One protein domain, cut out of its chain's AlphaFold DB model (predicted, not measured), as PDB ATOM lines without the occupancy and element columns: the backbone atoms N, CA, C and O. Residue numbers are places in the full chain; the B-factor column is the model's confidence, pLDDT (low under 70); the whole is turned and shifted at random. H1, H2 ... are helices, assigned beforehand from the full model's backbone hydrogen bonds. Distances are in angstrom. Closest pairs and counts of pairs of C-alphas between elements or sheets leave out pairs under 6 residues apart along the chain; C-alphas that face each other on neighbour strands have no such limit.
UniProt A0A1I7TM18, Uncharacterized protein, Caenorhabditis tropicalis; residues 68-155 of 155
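What this domain is: This is residues 68 to 155 of the 155 residues of an uncharacterized protein of Caenorhabditis tropicalis (UniProt A0A1I7TM18). A long helix, H1, is crossed near its middle by H4, like an X, while two short helices, H2 and H3, make a small group at the far end of the longest axis. Two long links, residues 93 to 107 and 125 to 139, join the two parts. The printed part has 88 residues, with H1, H2, H3 and H4 in that order and no named strand, and is all helix. It is only just compact, close to loose, with a radius of gyration of the C-alphas of 14.1 A and spans of 42 by 29 by 16 A.

Where its parts are: H1, residues 68 to 92, begins at C-alpha 68 (-5.034, 27.557, -58.859) and is 36.1 A long. H2 is residues 108 to 112, and H3 residues 117 to 124. H4, residues 140 to 154, is 21.4 A long and ends at C-alpha 154 (-13.951, 47.123, -51.577).

How they stand to each other: H1 touches H4 with residues 75 to 83 alone, about perpendicular at 81 degrees; their closest C-alphas, of Ala 79 and Val 147, are 4.9 A apart. H2 touches H3, closest at the C-alphas of Ile 111 and Tyr 120, 5.8 A. H1 and H3 are near each other, with 5 pairs of C-alphas within 10 A; H2 and H4 are apart. In H1, H2, H3 and H4 every O i to N i+4 pair is within hydrogen-bond range.

The domain as a whole: The C-alphas farthest apart, of Lys 68 and Glu 115, are 43.5 A apart. The printed part has no cut. The H2 to H3 link is tight. Residue 155, the chain's last, is under pLDDT 70.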
ATOM      1  N   LYS A  68      -4.685  26.162 -58.553       83.44
ATOM      2  CA  LYS A  68      -5.034  27.557 -58.859       83.44
ATOM      3  C   LYS A  68      -5.864  28.188 -57.742       83.44
ATOM      4  O   LYS A  68      -5.607  29.322 -57.358       83.44
ATOM      5  N   SER A  69      -6.845  27.457 -57.221       84.38
ATOM      6  CA  SER A  69      -7.684  27.914 -56.113       84.38
ATOM      7  C   SER A  69      -6.867  28.105 -54.835       84.38
ATOM      8  O   SER A  69      -7.046  29.112 -54.161       84.38
ATOM      9  N   TRP A  70      -5.948  27.182 -54.539       85.25
ATOM     10  CA  TRP A  70      -5.058  27.281 -53.382       85.25
ATOM     11  C   TRP A  70      -4.128  28.492 -53.475       85.25
ATOM     12  O   TRP A  70      -4.084  29.313 -52.564       85.25
ATOM     13  N   ARG A  71      -3.455  28.660 -54.617       88.94
ATOM     14  CA  ARG A  71      -2.589  29.815 -54.866       88.94
ATOM     15  C   ARG A  71      -3.353  31.136 -54.760       88.94
ATOM     16  O   ARG A  71      -2.858  32.068 -54.145       88.94
ATOM     17  N   ASN A  72      -4.559  31.217 -55.325       91.62
ATOM     18  CA  ASN A  72      -5.377  32.427 -55.222       91.62
ATOM     19  C   ASN A  72      -5.790  32.707 -53.772       91.62
ATOM     20  O   ASN A  72      -5.760  33.854 -53.347       91.62
ATOM     21  N   PHE A  73      -6.159  31.675 -53.008       91.38
ATOM     22  CA  PHE A  73      -6.463  31.823 -51.586       91.38
ATOM     23  C   PHE A  73      -5.267  32.383 -50.806       91.38
ATOM     24  O   PHE A  73      -5.431  33.346 -50.061       91.38
ATOM     25  N   LEU A  74      -4.073  31.822 -51.021       93.31
ATOM     26  CA  LEU A  74      -2.847  32.314 -50.395       93.31
ATOM     27  C   LEU A  74      -2.565  33.765 -50.794       93.31
ATOM     28  O   LEU A  74      -2.349  34.588 -49.915       93.31
ATOM     29  N   LEU A  75      -2.662  34.105 -52.081       95.12
ATOM     30  CA  LEU A  75      -2.400  35.464 -52.552       95.12
ATOM     31  C   LEU A  75      -3.322  36.494 -51.889       95.12
ATOM     32  O   LEU A  75      -2.862  37.536 -51.436       95.12
ATOM     33  N   ILE A  76      -4.619  36.186 -51.801       95.50
ATOM     34  CA  ILE A  76      -5.592  37.061 -51.141       95.50
ATOM     35  C   ILE A  76      -5.284  37.209 -49.649       95.50
ATOM     36  O   ILE A  76      -5.435  38.302 -49.110       95.50
ATOM     37  N   ARG A  77      -4.836  36.139 -48.981       94.31
ATOM     38  CA  ARG A  77      -4.407  36.209 -47.580       94.31
ATOM     39  C   ARG A  77      -3.203  37.137 -47.412       94.31
ATOM     40  O   ARG A  77      -3.268  38.040 -46.588       94.31
ATOM     41  N   GLU A  78      -2.141  36.937 -48.196       95.12
ATOM     42  CA  GLU A  78      -0.926  37.758 -48.097       95.12
ATOM     43  C   GLU A  78      -1.204  39.231 -48.435       95.12
ATOM     44  O   GLU A  78      -0.710  40.119 -47.747       95.12
ATOM     45  N   ALA A  79      -2.039  39.503 -49.443       95.25
ATOM     46  CA  ALA A  79      -2.438  40.862 -49.807       95.25
ATOM     47  C   ALA A  79      -3.269  41.545 -48.710       95.25
ATOM     48  O   ALA A  79      -3.029  42.702 -48.376       95.25
ATOM     49  N   HIS A  80      -4.222  40.827 -48.113       94.81
ATOM     50  CA  HIS A  80      -5.019  41.353 -47.007       94.81
ATOM     51  C   HIS A  80      -4.152  41.683 -45.783       94.81
ATOM     52  O   HIS A  80      -4.328  42.733 -45.170       94.81
ATOM     53  N   GLU A  81      -3.195  40.818 -45.442       94.00
ATOM     54  CA  GLU A  81      -2.242  41.096 -44.365       94.00
ATOM     55  C   GLU A  81      -1.336  42.291 -44.690       94.00
ATOM     56  O   GLU A  81      -1.104  43.117 -43.813       94.00
ATOM     57  N   ALA A  82      -0.878  42.428 -45.940       94.62
ATOM     58  CA  ALA A  82      -0.080  43.575 -46.371       94.62
ATOM     59  C   ALA A  82      -0.835  44.907 -46.201       94.62
ATOM     60  O   ALA A  82      -0.269  45.853 -45.656       94.62
ATOM     61  N   ILE A  83      -2.121  44.958 -46.577       95.19
ATOM     62  CA  ILE A  83      -2.990  46.122 -46.329       95.19
ATOM     63  C   ILE A  83      -3.054  46.428 -44.830       95.19
ATOM     64  O   ILE A  83      -2.785  47.553 -44.417       95.19
ATOM     65  N   GLY A  84      -3.360  45.423 -44.003       93.94
ATOM     66  CA  GLY A  84      -3.497  45.615 -42.559       93.94
ATOM     67  C   GLY A  84      -2.209  46.101 -41.885       93.94
ATOM     68  O   GLY A  84      -2.264  46.923 -40.970       93.94
ATOM     69  N   ILE A  85      -1.047  45.628 -42.346       95.00
ATOM     70  CA  ILE A  85       0.256  46.097 -41.867       95.00
ATOM     71  C   ILE A  85       0.470  47.564 -42.253       95.00
ATOM     72  O   ILE A  85       0.807  48.370 -41.385       95.00
ATOM     73  N   GLU A  86       0.248  47.931 -43.515       95.00
ATOM     74  CA  GLU A  86       0.455  49.306 -43.984       95.00
ATOM     75  C   GLU A  86      -0.479  50.297 -43.264       95.00
ATOM     76  O   GLU A  86      -0.041  51.352 -42.798       95.00
ATOM     77  N   GLU A  87      -1.748  49.931 -43.069       95.19
ATOM     78  CA  GLU A  87      -2.707  50.720 -42.288       95.19
ATOM     79  C   GLU A  87      -2.267  50.892 -40.829       95.19
ATOM     80  O   GLU A  87      -2.324  52.001 -40.284       95.19
ATOM     81  N   LEU A  88      -1.794  49.817 -40.189       95.38
ATOM     82  CA  LEU A  88      -1.312  49.860 -38.809       95.38
ATOM     83  C   LEU A  88      -0.076  50.755 -38.678       95.38
ATOM     84  O   LEU A  88      -0.013  51.581 -37.766       95.38
ATOM     85  N   ARG A  89       0.881  50.653 -39.606       96.00
ATOM     86  CA  ARG A  89       2.063  51.528 -39.644       96.00
ATOM     87  C   ARG A  89       1.668  52.989 -39.807       96.00
ATOM     88  O   ARG A  89       2.148  53.832 -39.048       96.00
ATOM     89  N   SER A  90       0.745  53.276 -40.724       96.31
ATOM     90  CA  SER A  90       0.208  54.623 -40.932       96.31
ATOM     91  C   SER A  90      -0.429  55.186 -39.656       96.31
ATOM     92  O   SER A  90      -0.120  56.306 -39.245       96.31
ATOM     93  N   ALA A  91      -1.249  54.385 -38.965       96.75
ATOM     94  CA  ALA A  91      -1.886  54.773 -37.707       96.75
ATOM     95  C   ALA A  91      -0.879  55.021 -36.566       96.75
ATOM     96  O   ALA A  91      -1.119  55.874 -35.708       96.75
ATOM     97  N   LEU A  92       0.248  54.304 -36.561       95.75
ATOM     98  CA  LEU A  92       1.349  54.482 -35.607       95.75
ATOM     99  C   LEU A  92       2.303  55.630 -35.982       95.75
ATOM    100  O   LEU A  92       3.179  55.976 -35.190       95.75
ATOM    101  N   GLY A  93       2.133  56.242 -37.160       96.81
ATOM    102  CA  GLY A  93       3.027  57.281 -37.675       96.81
ATOM    103  C   GLY A  93       4.401  56.751 -38.089       96.81
ATOM    104  O   GLY A  93       5.370  57.510 -38.099       96.81
ATOM    105  N   PHE A  94       4.498  55.455 -38.390       96.31
ATOM    106  CA  PHE A  94       5.717  54.826 -38.879       96.31
ATOM    107  C   PHE A  94       5.893  55.039 -40.379       96.31
ATOM    108  O   PHE A  94       4.947  55.328 -41.114       96.31
ATOM    109  N   SER A  95       7.130  54.873 -40.836       95.25
ATOM    110  CA  SER A  95       7.454  54.825 -42.260       95.25
ATOM    111  C   SER A  95       6.707  53.658 -42.915       95.25
ATOM    112  O   SER A  95       6.543  52.640 -42.244       95.25
ATOM    113  N   PRO A  96       6.307  53.740 -44.196       92.88
ATOM    114  CA  PRO A  96       5.715  52.618 -44.935       92.88
ATOM    115  C   PRO A  96       6.550  51.334 -44.877       92.88
ATOM    116  O   PRO A  96       7.753  51.383 -44.580       92.88
ATOM    117  N   VAL A  97       5.928  50.192 -45.183       88.75
ATOM    118  CA  VAL A  97       6.658  48.922 -45.313       88.75
ATOM    119  C   VAL A  97       7.763  49.075 -46.365       88.75
ATOM    120  O   VAL A  97       7.573  49.659 -47.433       88.75
ATOM    121  N   LYS A  98       8.964  48.594 -46.036       86.00
ATOM    122  CA  LYS A  98      10.111  48.605 -46.954       86.00
ATOM    123  C   LYS A  98       9.937  47.523 -48.022       86.00
ATOM    124  O   LYS A  98       9.214  46.557 -47.810       86.00
ATOM    125  N   ASN A  99      10.681  47.645 -49.120       90.12
ATOM    126  CA  ASN A  99      10.792  46.575 -50.114       90.12
ATOM    127  C   ASN A  99      11.146  45.240 -49.448       90.12
ATOM    128  O   ASN A  99      11.850  45.220 -48.430       90.12
ATOM    129  N   TRP A 100      10.713  44.140 -50.063       93.06
ATOM    130  CA  TRP A 100      10.953  42.805 -49.528       93.06
ATOM    131  C   TRP A 100      12.445  42.548 -49.296       93.06
ATOM    132  O   TRP A 100      13.299  42.836 -50.138       93.06
ATOM    133  N   THR A 101      12.755  41.978 -48.134       91.56
ATOM    134  CA  THR A 101      14.092  41.502 -47.767       91.56
ATOM    135  C   THR A 101      14.085  39.985 -47.636       91.56
ATOM    136  O   THR A 101      13.030  39.356 -47.716       91.56
ATOM    137  N   HIS A 102      15.255  39.383 -47.421       93.25
ATOM    138  CA  HIS A 102      15.312  37.997 -46.963       93.25
ATOM    139  C   HIS A 102      14.545  37.837 -45.650       93.25
ATOM    140  O   HIS A 102      14.506  38.756 -44.820       93.25
ATOM    141  N   PHE A 103      13.912  36.683 -45.497       92.31
ATOM    142  CA  PHE A 103      13.149  36.321 -44.325       92.31
ATOM    143  C   PHE A 103      14.076  36.167 -43.123       92.31
ATOM    144  O   PHE A 103      15.108  35.497 -43.183       92.31
ATOM    145  N   HIS A 104      13.703  36.806 -42.019       90.38
ATOM    146  CA  HIS A 104      14.482  36.805 -40.791       90.38
ATOM    147  C   HIS A 104      13.553  36.763 -39.589       90.38
ATOM    148  O   HIS A 104      12.657  37.597 -39.465       90.38
ATOM    149  N   PHE A 105      13.798  35.819 -38.683       90.56
ATOM    150  CA  PHE A 105      13.197  35.847 -37.357       90.56
ATOM    151  C   PHE A 105      14.119  36.610 -36.416       90.56
ATOM    152  O   PHE A 105      15.233  36.160 -36.139       90.56
ATOM    153  N   ALA A 106      13.636  37.738 -35.899       93.00
ATOM    154  CA  ALA A 106      14.386  38.512 -34.927       93.00
ATOM    155  C   ALA A 106      14.665  37.691 -33.660       93.00
ATOM    156  O   ALA A 106      13.780  37.053 -33.084       93.00
ATOM    157  N   THR A 107      15.913  37.728 -33.215       95.50
ATOM    158  CA  THR A 107      16.346  37.147 -31.944       95.50
ATOM    159  C   THR A 107      15.970  38.058 -30.776       95.50
ATOM    160  O   THR A 107      15.836  39.272 -30.937       95.50
ATOM    161  N   GLU A 108      15.868  37.503 -29.566       96.19
ATOM    162  CA  GLU A 108      15.608  38.299 -28.353       96.19
ATOM    163  C   GLU A 108      16.630  39.434 -28.186       96.19
ATOM    164  O   GLU A 108      16.249  40.567 -27.907       96.19
ATOM    165  N   SER A 109      17.912  39.168 -28.460       96.50
ATOM    166  CA  SER A 109      18.959  40.192 -28.390       96.50
ATOM    167  C   SER A 109      18.759  41.328 -29.396       96.50
ATOM    168  O   SER A 109      19.124  42.458 -29.086       96.50
ATOM    169  N   GLU A 110      18.236  41.057 -30.593       96.19
ATOM    170  CA  GLU A 110      17.971  42.102 -31.591       96.19
ATOM    171  C   GLU A 110      16.784  42.964 -31.166       96.19
ATOM    172  O   GLU A 110      16.832  44.188 -31.288       96.19
ATOM    173  N   ILE A 111      15.748  42.329 -30.613       96.44
ATOM    174  CA  ILE A 111      14.558  43.004 -30.093       96.44
ATOM    175  C   ILE A 111      14.928  43.910 -28.910       96.44
ATOM    176  O   ILE A 111      14.503  45.064 -28.866       96.44
ATOM    177  N   GLU A 112      15.742  43.421 -27.969       96.06
ATOM    178  CA  GLU A 112      16.225  44.202 -26.820       96.06
ATOM    179  C   GLU A 112      17.153  45.352 -27.231       96.06
ATOM    180  O   GLU A 112      17.172  46.397 -26.579       96.06
ATOM    181  N   ALA A 113      17.910  45.177 -28.317       97.25
ATOM    182  CA  ALA A 113      18.817  46.191 -28.845       97.25
ATOM    183  C   ALA A 113      18.111  47.285 -29.669       97.25
ATOM    184  O   ALA A 113      18.767  48.229 -30.113       97.25
ATOM    185  N   ALA A 114      16.797  47.187 -29.893       96.88
ATOM    186  CA  ALA A 114      16.060  48.163 -30.681       96.88
ATOM    187  C   ALA A 114      16.052  49.555 -30.020       96.88
ATOM    188  O   ALA A 114      15.468  49.771 -28.960       96.88
ATOM    189  N   GLU A 115      16.659  50.538 -30.689       96.44
ATOM    190  CA  GLU A 115      16.807  51.903 -30.158       96.44
ATOM    191  C   GLU A 115      15.524  52.744 -30.245       96.44
ATOM    192  O   GLU A 115      15.385  53.760 -29.559       96.44
ATOM    193  N   THR A 116      14.580  52.351 -31.102       96.94
ATOM    194  CA  THR A 116      13.313  53.062 -31.298       96.94
ATOM    195  C   THR A 116      12.141  52.096 -31.325       96.94
ATOM    196  O   THR A 116      12.281  50.928 -31.689       96.94
ATOM    197  N   PHE A 117      10.952  52.602 -30.990       95.81
ATOM    198  CA  PHE A 117       9.728  51.807 -31.047       95.81
ATOM    199  C   PHE A 117       9.409  51.323 -32.472       95.81
ATOM    200  O   PHE A 117       8.961  50.196 -32.644       95.81
ATOM    201  N   GLU A 118       9.716  52.122 -33.500       96.00
ATOM    202  CA  GLU A 118       9.579  51.702 -34.900       96.00
ATOM    203  C   GLU A 118      10.541  50.557 -35.248       96.00
ATOM    204  O   GLU A 118      10.146  49.631 -35.947       96.00
ATOM    205  N   LYS A 119      11.782  50.560 -34.733       95.19
ATOM    206  CA  LYS A 119      12.719  49.442 -34.948       95.19
ATOM    207  C   LYS A 119      12.352  48.198 -34.174       95.19
ATOM    208  O   LYS A 119      12.454  47.110 -34.725       95.19
ATOM    209  N   TYR A 120      11.865  48.361 -32.952       96.12
ATOM    210  CA  TYR A 120      11.273  47.258 -32.210       96.12
ATOM    211  C   TYR A 120      10.125  46.637 -33.011       96.12
ATOM    212  O   TYR A 120      10.094  45.428 -33.207       96.12
ATOM    213  N   TYR A 121       9.221  47.471 -33.535       95.06
ATOM    214  CA  TYR A 121       8.082  47.010 -34.315       95.06
ATOM    215  C   TYR A 121       8.499  46.338 -35.628       95.06
ATOM    216  O   TYR A 121       8.003  45.259 -35.903       95.06
ATOM    217  N   GLU A 122       9.451  46.892 -36.392       93.31
ATOM    218  CA  GLU A 122       9.988  46.252 -37.612       93.31
ATOM    219  C   GLU A 122      10.536  44.835 -37.362       93.31
ATOM    220  O   GLU A 122      10.468  43.997 -38.255       93.31
ATOM    221  N   LEU A 123      11.066  44.552 -36.167       93.25
ATOM    222  CA  LEU A 123      11.599  43.231 -35.808       93.25
ATOM    223  C   LEU A 123      10.509  42.209 -35.457       93.25
ATOM    224  O   LEU A 123      10.726  41.011 -35.619       93.25
ATOM    225  N   ILE A 124       9.365  42.670 -34.947       91.94
ATOM    226  CA  ILE A 124       8.252  41.806 -34.518       91.94
ATOM    227  C   ILE A 124       7.042  41.868 -35.457       91.94
ATOM    228  O   ILE A 124       6.029  41.213 -35.201       91.94
ATOM    229  N   GLU A 125       7.111  42.696 -36.498       91.75
ATOM    230  CA  GLU A 125       6.060  42.848 -37.495       91.75
ATOM    231  C   GLU A 125       5.783  41.477 -38.122       91.75
ATOM    232  O   GLU A 125       6.728  40.751 -38.441       91.75
ATOM    233  N   PRO A 126       4.511  41.077 -38.285       84.88
ATOM    234  CA  PRO A 126       4.169  39.737 -38.741       84.88
ATOM    235  C   PRO A 126       4.397  39.597 -40.253       84.88
ATOM    236  O   PRO A 126       3.456  39.400 -41.017       84.88
ATOM    237  N   LEU A 127       5.640  39.724 -40.713       84.38
ATOM    238  CA  LEU A 127       6.044  39.418 -42.078       84.38
ATOM    239  C   LEU A 127       6.204  37.905 -42.213       84.38
ATOM    240  O   LEU A 127       6.823  37.244 -41.383       84.38
ATOM    241  N   THR A 128       5.598  37.345 -43.252       88.00
ATOM    242  CA  THR A 128       5.683  35.920 -43.564       88.00
ATOM    243  C   THR A 128       6.819  35.683 -44.556       88.00
ATOM    244  O   THR A 128       7.193  36.576 -45.314       88.00
ATOM    245  N   GLU A 129       7.323  34.451 -44.629       92.19
ATOM    246  CA  GLU A 129       8.236  34.033 -45.706       92.19
ATOM    247  C   GLU A 129       7.603  34.221 -47.098       92.19
ATOM    248  O   GLU A 129       8.284  34.487 -48.079       92.19
ATOM    249  N   ASN A 130       6.269  34.186 -47.190       93.00
ATOM    250  CA  ASN A 130       5.548  34.491 -48.425       93.00
ATOM    251  C   ASN A 130       5.586  35.973 -48.832       93.00
ATOM    252  O   ASN A 130       5.208  36.287 -49.960       93.00
ATOM    253  N   ARG A 131       6.003  36.869 -47.930       92.44
ATOM    254  CA  ARG A 131       6.228  38.299 -48.176       92.44
ATOM    255  C   ARG A 131       7.706  38.664 -48.014       92.44
ATOM    256  O   ARG A 131       8.043  39.690 -47.428       92.44
ATOM    257  N   SER A 132       8.584  37.792 -48.500       93.69
ATOM    258  CA  SER A 132      10.033  37.964 -48.462       93.69
ATOM    259  C   SER A 132      10.664  37.562 -49.800       93.69
ATOM    260  O   SER A 132      10.028  36.934 -50.651       93.69
ATOM    261  N   LEU A 133      11.945  37.889 -49.979       94.62
ATOM    262  CA  LEU A 133      12.732  37.445 -51.136       94.62
ATOM    263  C   LEU A 133      12.949  35.924 -51.185       94.62
ATOM    264  O   LEU A 133      13.360  35.412 -52.223       94.62
ATOM    265  N   ASP A 134      12.669  35.222 -50.087       94.94
ATOM    266  CA  ASP A 134      12.795  33.769 -49.976       94.94
ATOM    267  C   ASP A 134      11.476  33.044 -50.291       94.94
ATOM    268  O   ASP A 134      11.400  31.821 -50.204       94.94
ATOM    269  N   SER A 135      10.426  33.773 -50.694       93.81
ATOM    270  CA  SER A 135       9.148  33.163 -51.050       93.81
ATOM    271  C   SER A 135       9.265  32.232 -52.260       93.81
ATOM    272  O   SER A 135       9.619  32.643 -53.364       93.81
ATOM    273  N   GLU A 136       8.828  30.983 -52.093       92.38
ATOM    274  CA  GLU A 136       8.632  30.042 -53.208       92.38
ATOM    275  C   GLU A 136       7.304  30.260 -53.958       92.38
ATOM    276  O   GLU A 136       7.053  29.651 -55.003       92.38
ATOM    277  N   TRP A 137       6.418  31.098 -53.415       90.19
ATOM    278  CA  TRP A 137       5.022  31.191 -53.845       90.19
ATOM    279  C   TRP A 137       4.720  32.460 -54.630       90.19
ATOM    280  O   TRP A 137       3.924  32.410 -55.574       90.19
ATOM    281  N   PHE A 138       5.319  33.582 -54.234       94.31
ATOM    282  CA  PHE A 138       4.979  34.899 -54.752       94.31
ATOM    283  C   PHE A 138       6.207  35.776 -54.925       94.31
ATOM    284  O   PHE A 138       7.153  35.718 -54.151       94.31
ATOM    285  N   TYR A 139       6.132  36.658 -55.912       95.00
ATOM    286  CA  TYR A 139       6.958  37.852 -55.973       95.00
ATOM    287  C   TYR A 139       6.208  39.034 -55.357       95.00
ATOM    288  O   TYR A 139       4.973  39.046 -55.317       95.00
ATOM    289  N   GLU A 140       6.952  40.065 -54.958       94.75
ATOM    290  CA  GLU A 140       6.402  41.310 -54.405       94.75
ATOM    291  C   GLU A 140       5.319  41.912 -55.316       94.75
ATOM    292  O   GLU A 140       4.233  42.275 -54.866       94.75
ATOM    293  N   GLU A 141       5.546  41.889 -56.634       95.62
ATOM    294  CA  GLU A 141       4.572  42.332 -57.639       95.62
ATOM    295  C   GLU A 141       3.249  41.551 -57.615       95.62
ATOM    296  O   GLU A 141       2.192  42.111 -57.917       95.62
ATOM    297  N   ASN A 142       3.273  40.266 -57.249       95.19
ATOM    298  CA  ASN A 142       2.061  39.460 -57.194       95.19
ATOM    299  C   ASN A 142       1.201  39.906 -56.019       95.19
ATOM    300  O   ASN A 142       0.005  40.125 -56.203       95.19
ATOM    301  N   VAL A 143       1.811  40.082 -54.842       95.62
ATOM    302  CA  VAL A 143       1.108  40.563 -53.646       95.62
ATOM    303  C   VAL A 143       0.575  41.972 -53.878       95.62
ATOM    304  O   VAL A 143      -0.603  42.196 -53.618       95.62
ATOM    305  N   ASN A 144       1.361  42.864 -54.487       95.50
ATOM    306  CA  ASN A 144       0.901  44.205 -54.867       95.50
ATOM    307  C   ASN A 144      -0.307  44.164 -55.816       95.50
ATOM    308  O   ASN A 144      -1.277  44.886 -55.606       95.50
ATOM    309  N   SER A 145      -0.303  43.265 -56.805       96.56
ATOM    310  CA  SER A 145      -1.469  43.059 -57.681       96.56
ATOM    311  C   SER A 145      -2.690  42.544 -56.905       96.56
ATOM    312  O   SER A 145      -3.831  42.874 -57.218       96.56
ATOM    313  N   GLY A 146      -2.465  41.709 -55.884       96.19
ATOM    314  CA  GLY A 146      -3.513  41.243 -54.978       96.19
ATOM    315  C   GLY A 146      -4.092  42.365 -54.116       96.19
ATOM    316  O   GLY A 146      -5.306  42.403 -53.922       96.19
ATOM    317  N   VAL A 147      -3.245  43.281 -53.638       96.38
ATOM    318  CA  VAL A 147      -3.653  44.484 -52.896       96.38
ATOM    319  C   VAL A 147      -4.514  45.375 -53.784       96.38
ATOM    320  O   VAL A 147      -5.645  45.668 -53.413       96.38
ATOM    321  N   GLU A 148      -4.044  45.698 -54.992       97.19
ATOM    322  CA  GLU A 148      -4.796  46.507 -55.961       97.19
ATOM    323  C   GLU A 148      -6.174  45.895 -56.258       97.19
ATOM    324  O   GLU A 148      -7.191  46.583 -56.213       97.19
ATOM    325  N   PHE A 149      -6.234  44.576 -56.464       96.31
ATOM    326  CA  PHE A 149      -7.498  43.869 -56.659       96.31
ATOM    327  C   PHE A 149      -8.455  43.992 -55.460       96.31
ATOM    328  O   PHE A 149      -9.668  44.121 -55.646       96.31
ATOM    329  N   LEU A 150      -7.942  43.890 -54.230       95.62
ATOM    330  CA  LEU A 150      -8.758  44.010 -53.019       95.62
ATOM    331  C   LEU A 150      -9.250  45.444 -52.824       95.62
ATOM    332  O   LEU A 150     -10.438  45.631 -52.555       95.62
ATOM    333  N   ASP A 151      -8.382  46.430 -53.037       94.25
ATOM    334  CA  ASP A 151      -8.735  47.844 -52.982       94.25
ATOM    335  C   ASP A 151      -9.844  48.161 -53.985       94.25
ATOM    336  O   ASP A 151     -10.881  48.693 -53.605       94.25
ATOM    337  N   GLU A 152      -9.699  47.769 -55.255       95.12
ATOM    338  CA  GLU A 152     -10.738  47.971 -56.273       95.12
ATOM    339  C   GLU A 152     -12.068  47.303 -55.915       95.12
ATOM    340  O   GLU A 152     -13.139  47.825 -56.229       95.12
ATOM    341  N   ARG A 153     -12.016  46.136 -55.267       92.06
ATOM    342  CA  ARG A 153     -13.210  45.367 -54.915       92.06
ATOM    343  C   ARG A 153     -14.006  45.979 -53.765       92.06
ATOM    344  O   ARG A 153     -15.225  45.790 -53.728       92.06
ATOM    345  N   PHE A 154     -13.336  46.621 -52.811       86.88
ATOM    346  CA  PHE A 154     -13.951  47.123 -51.577       86.88
ATOM    347  C   PHE A 154     -14.037  48.655 -51.492       86.88
ATOM    348  O   PHE A 154     -14.502  49.173 -50.475       86.88
ATOM    349  N   ARG A 155     -13.631  49.362 -52.550       61.81
ATOM    350  CA  ARG A 155     -13.742  50.819 -52.692       61.81
ATOM    351  C   ARG A 155     -15.153  51.315 -53.006       61.81
ATOM    352  O   ARG A 155     -15.919  50.601 -53.692       61.81
TER     353      ARG A 155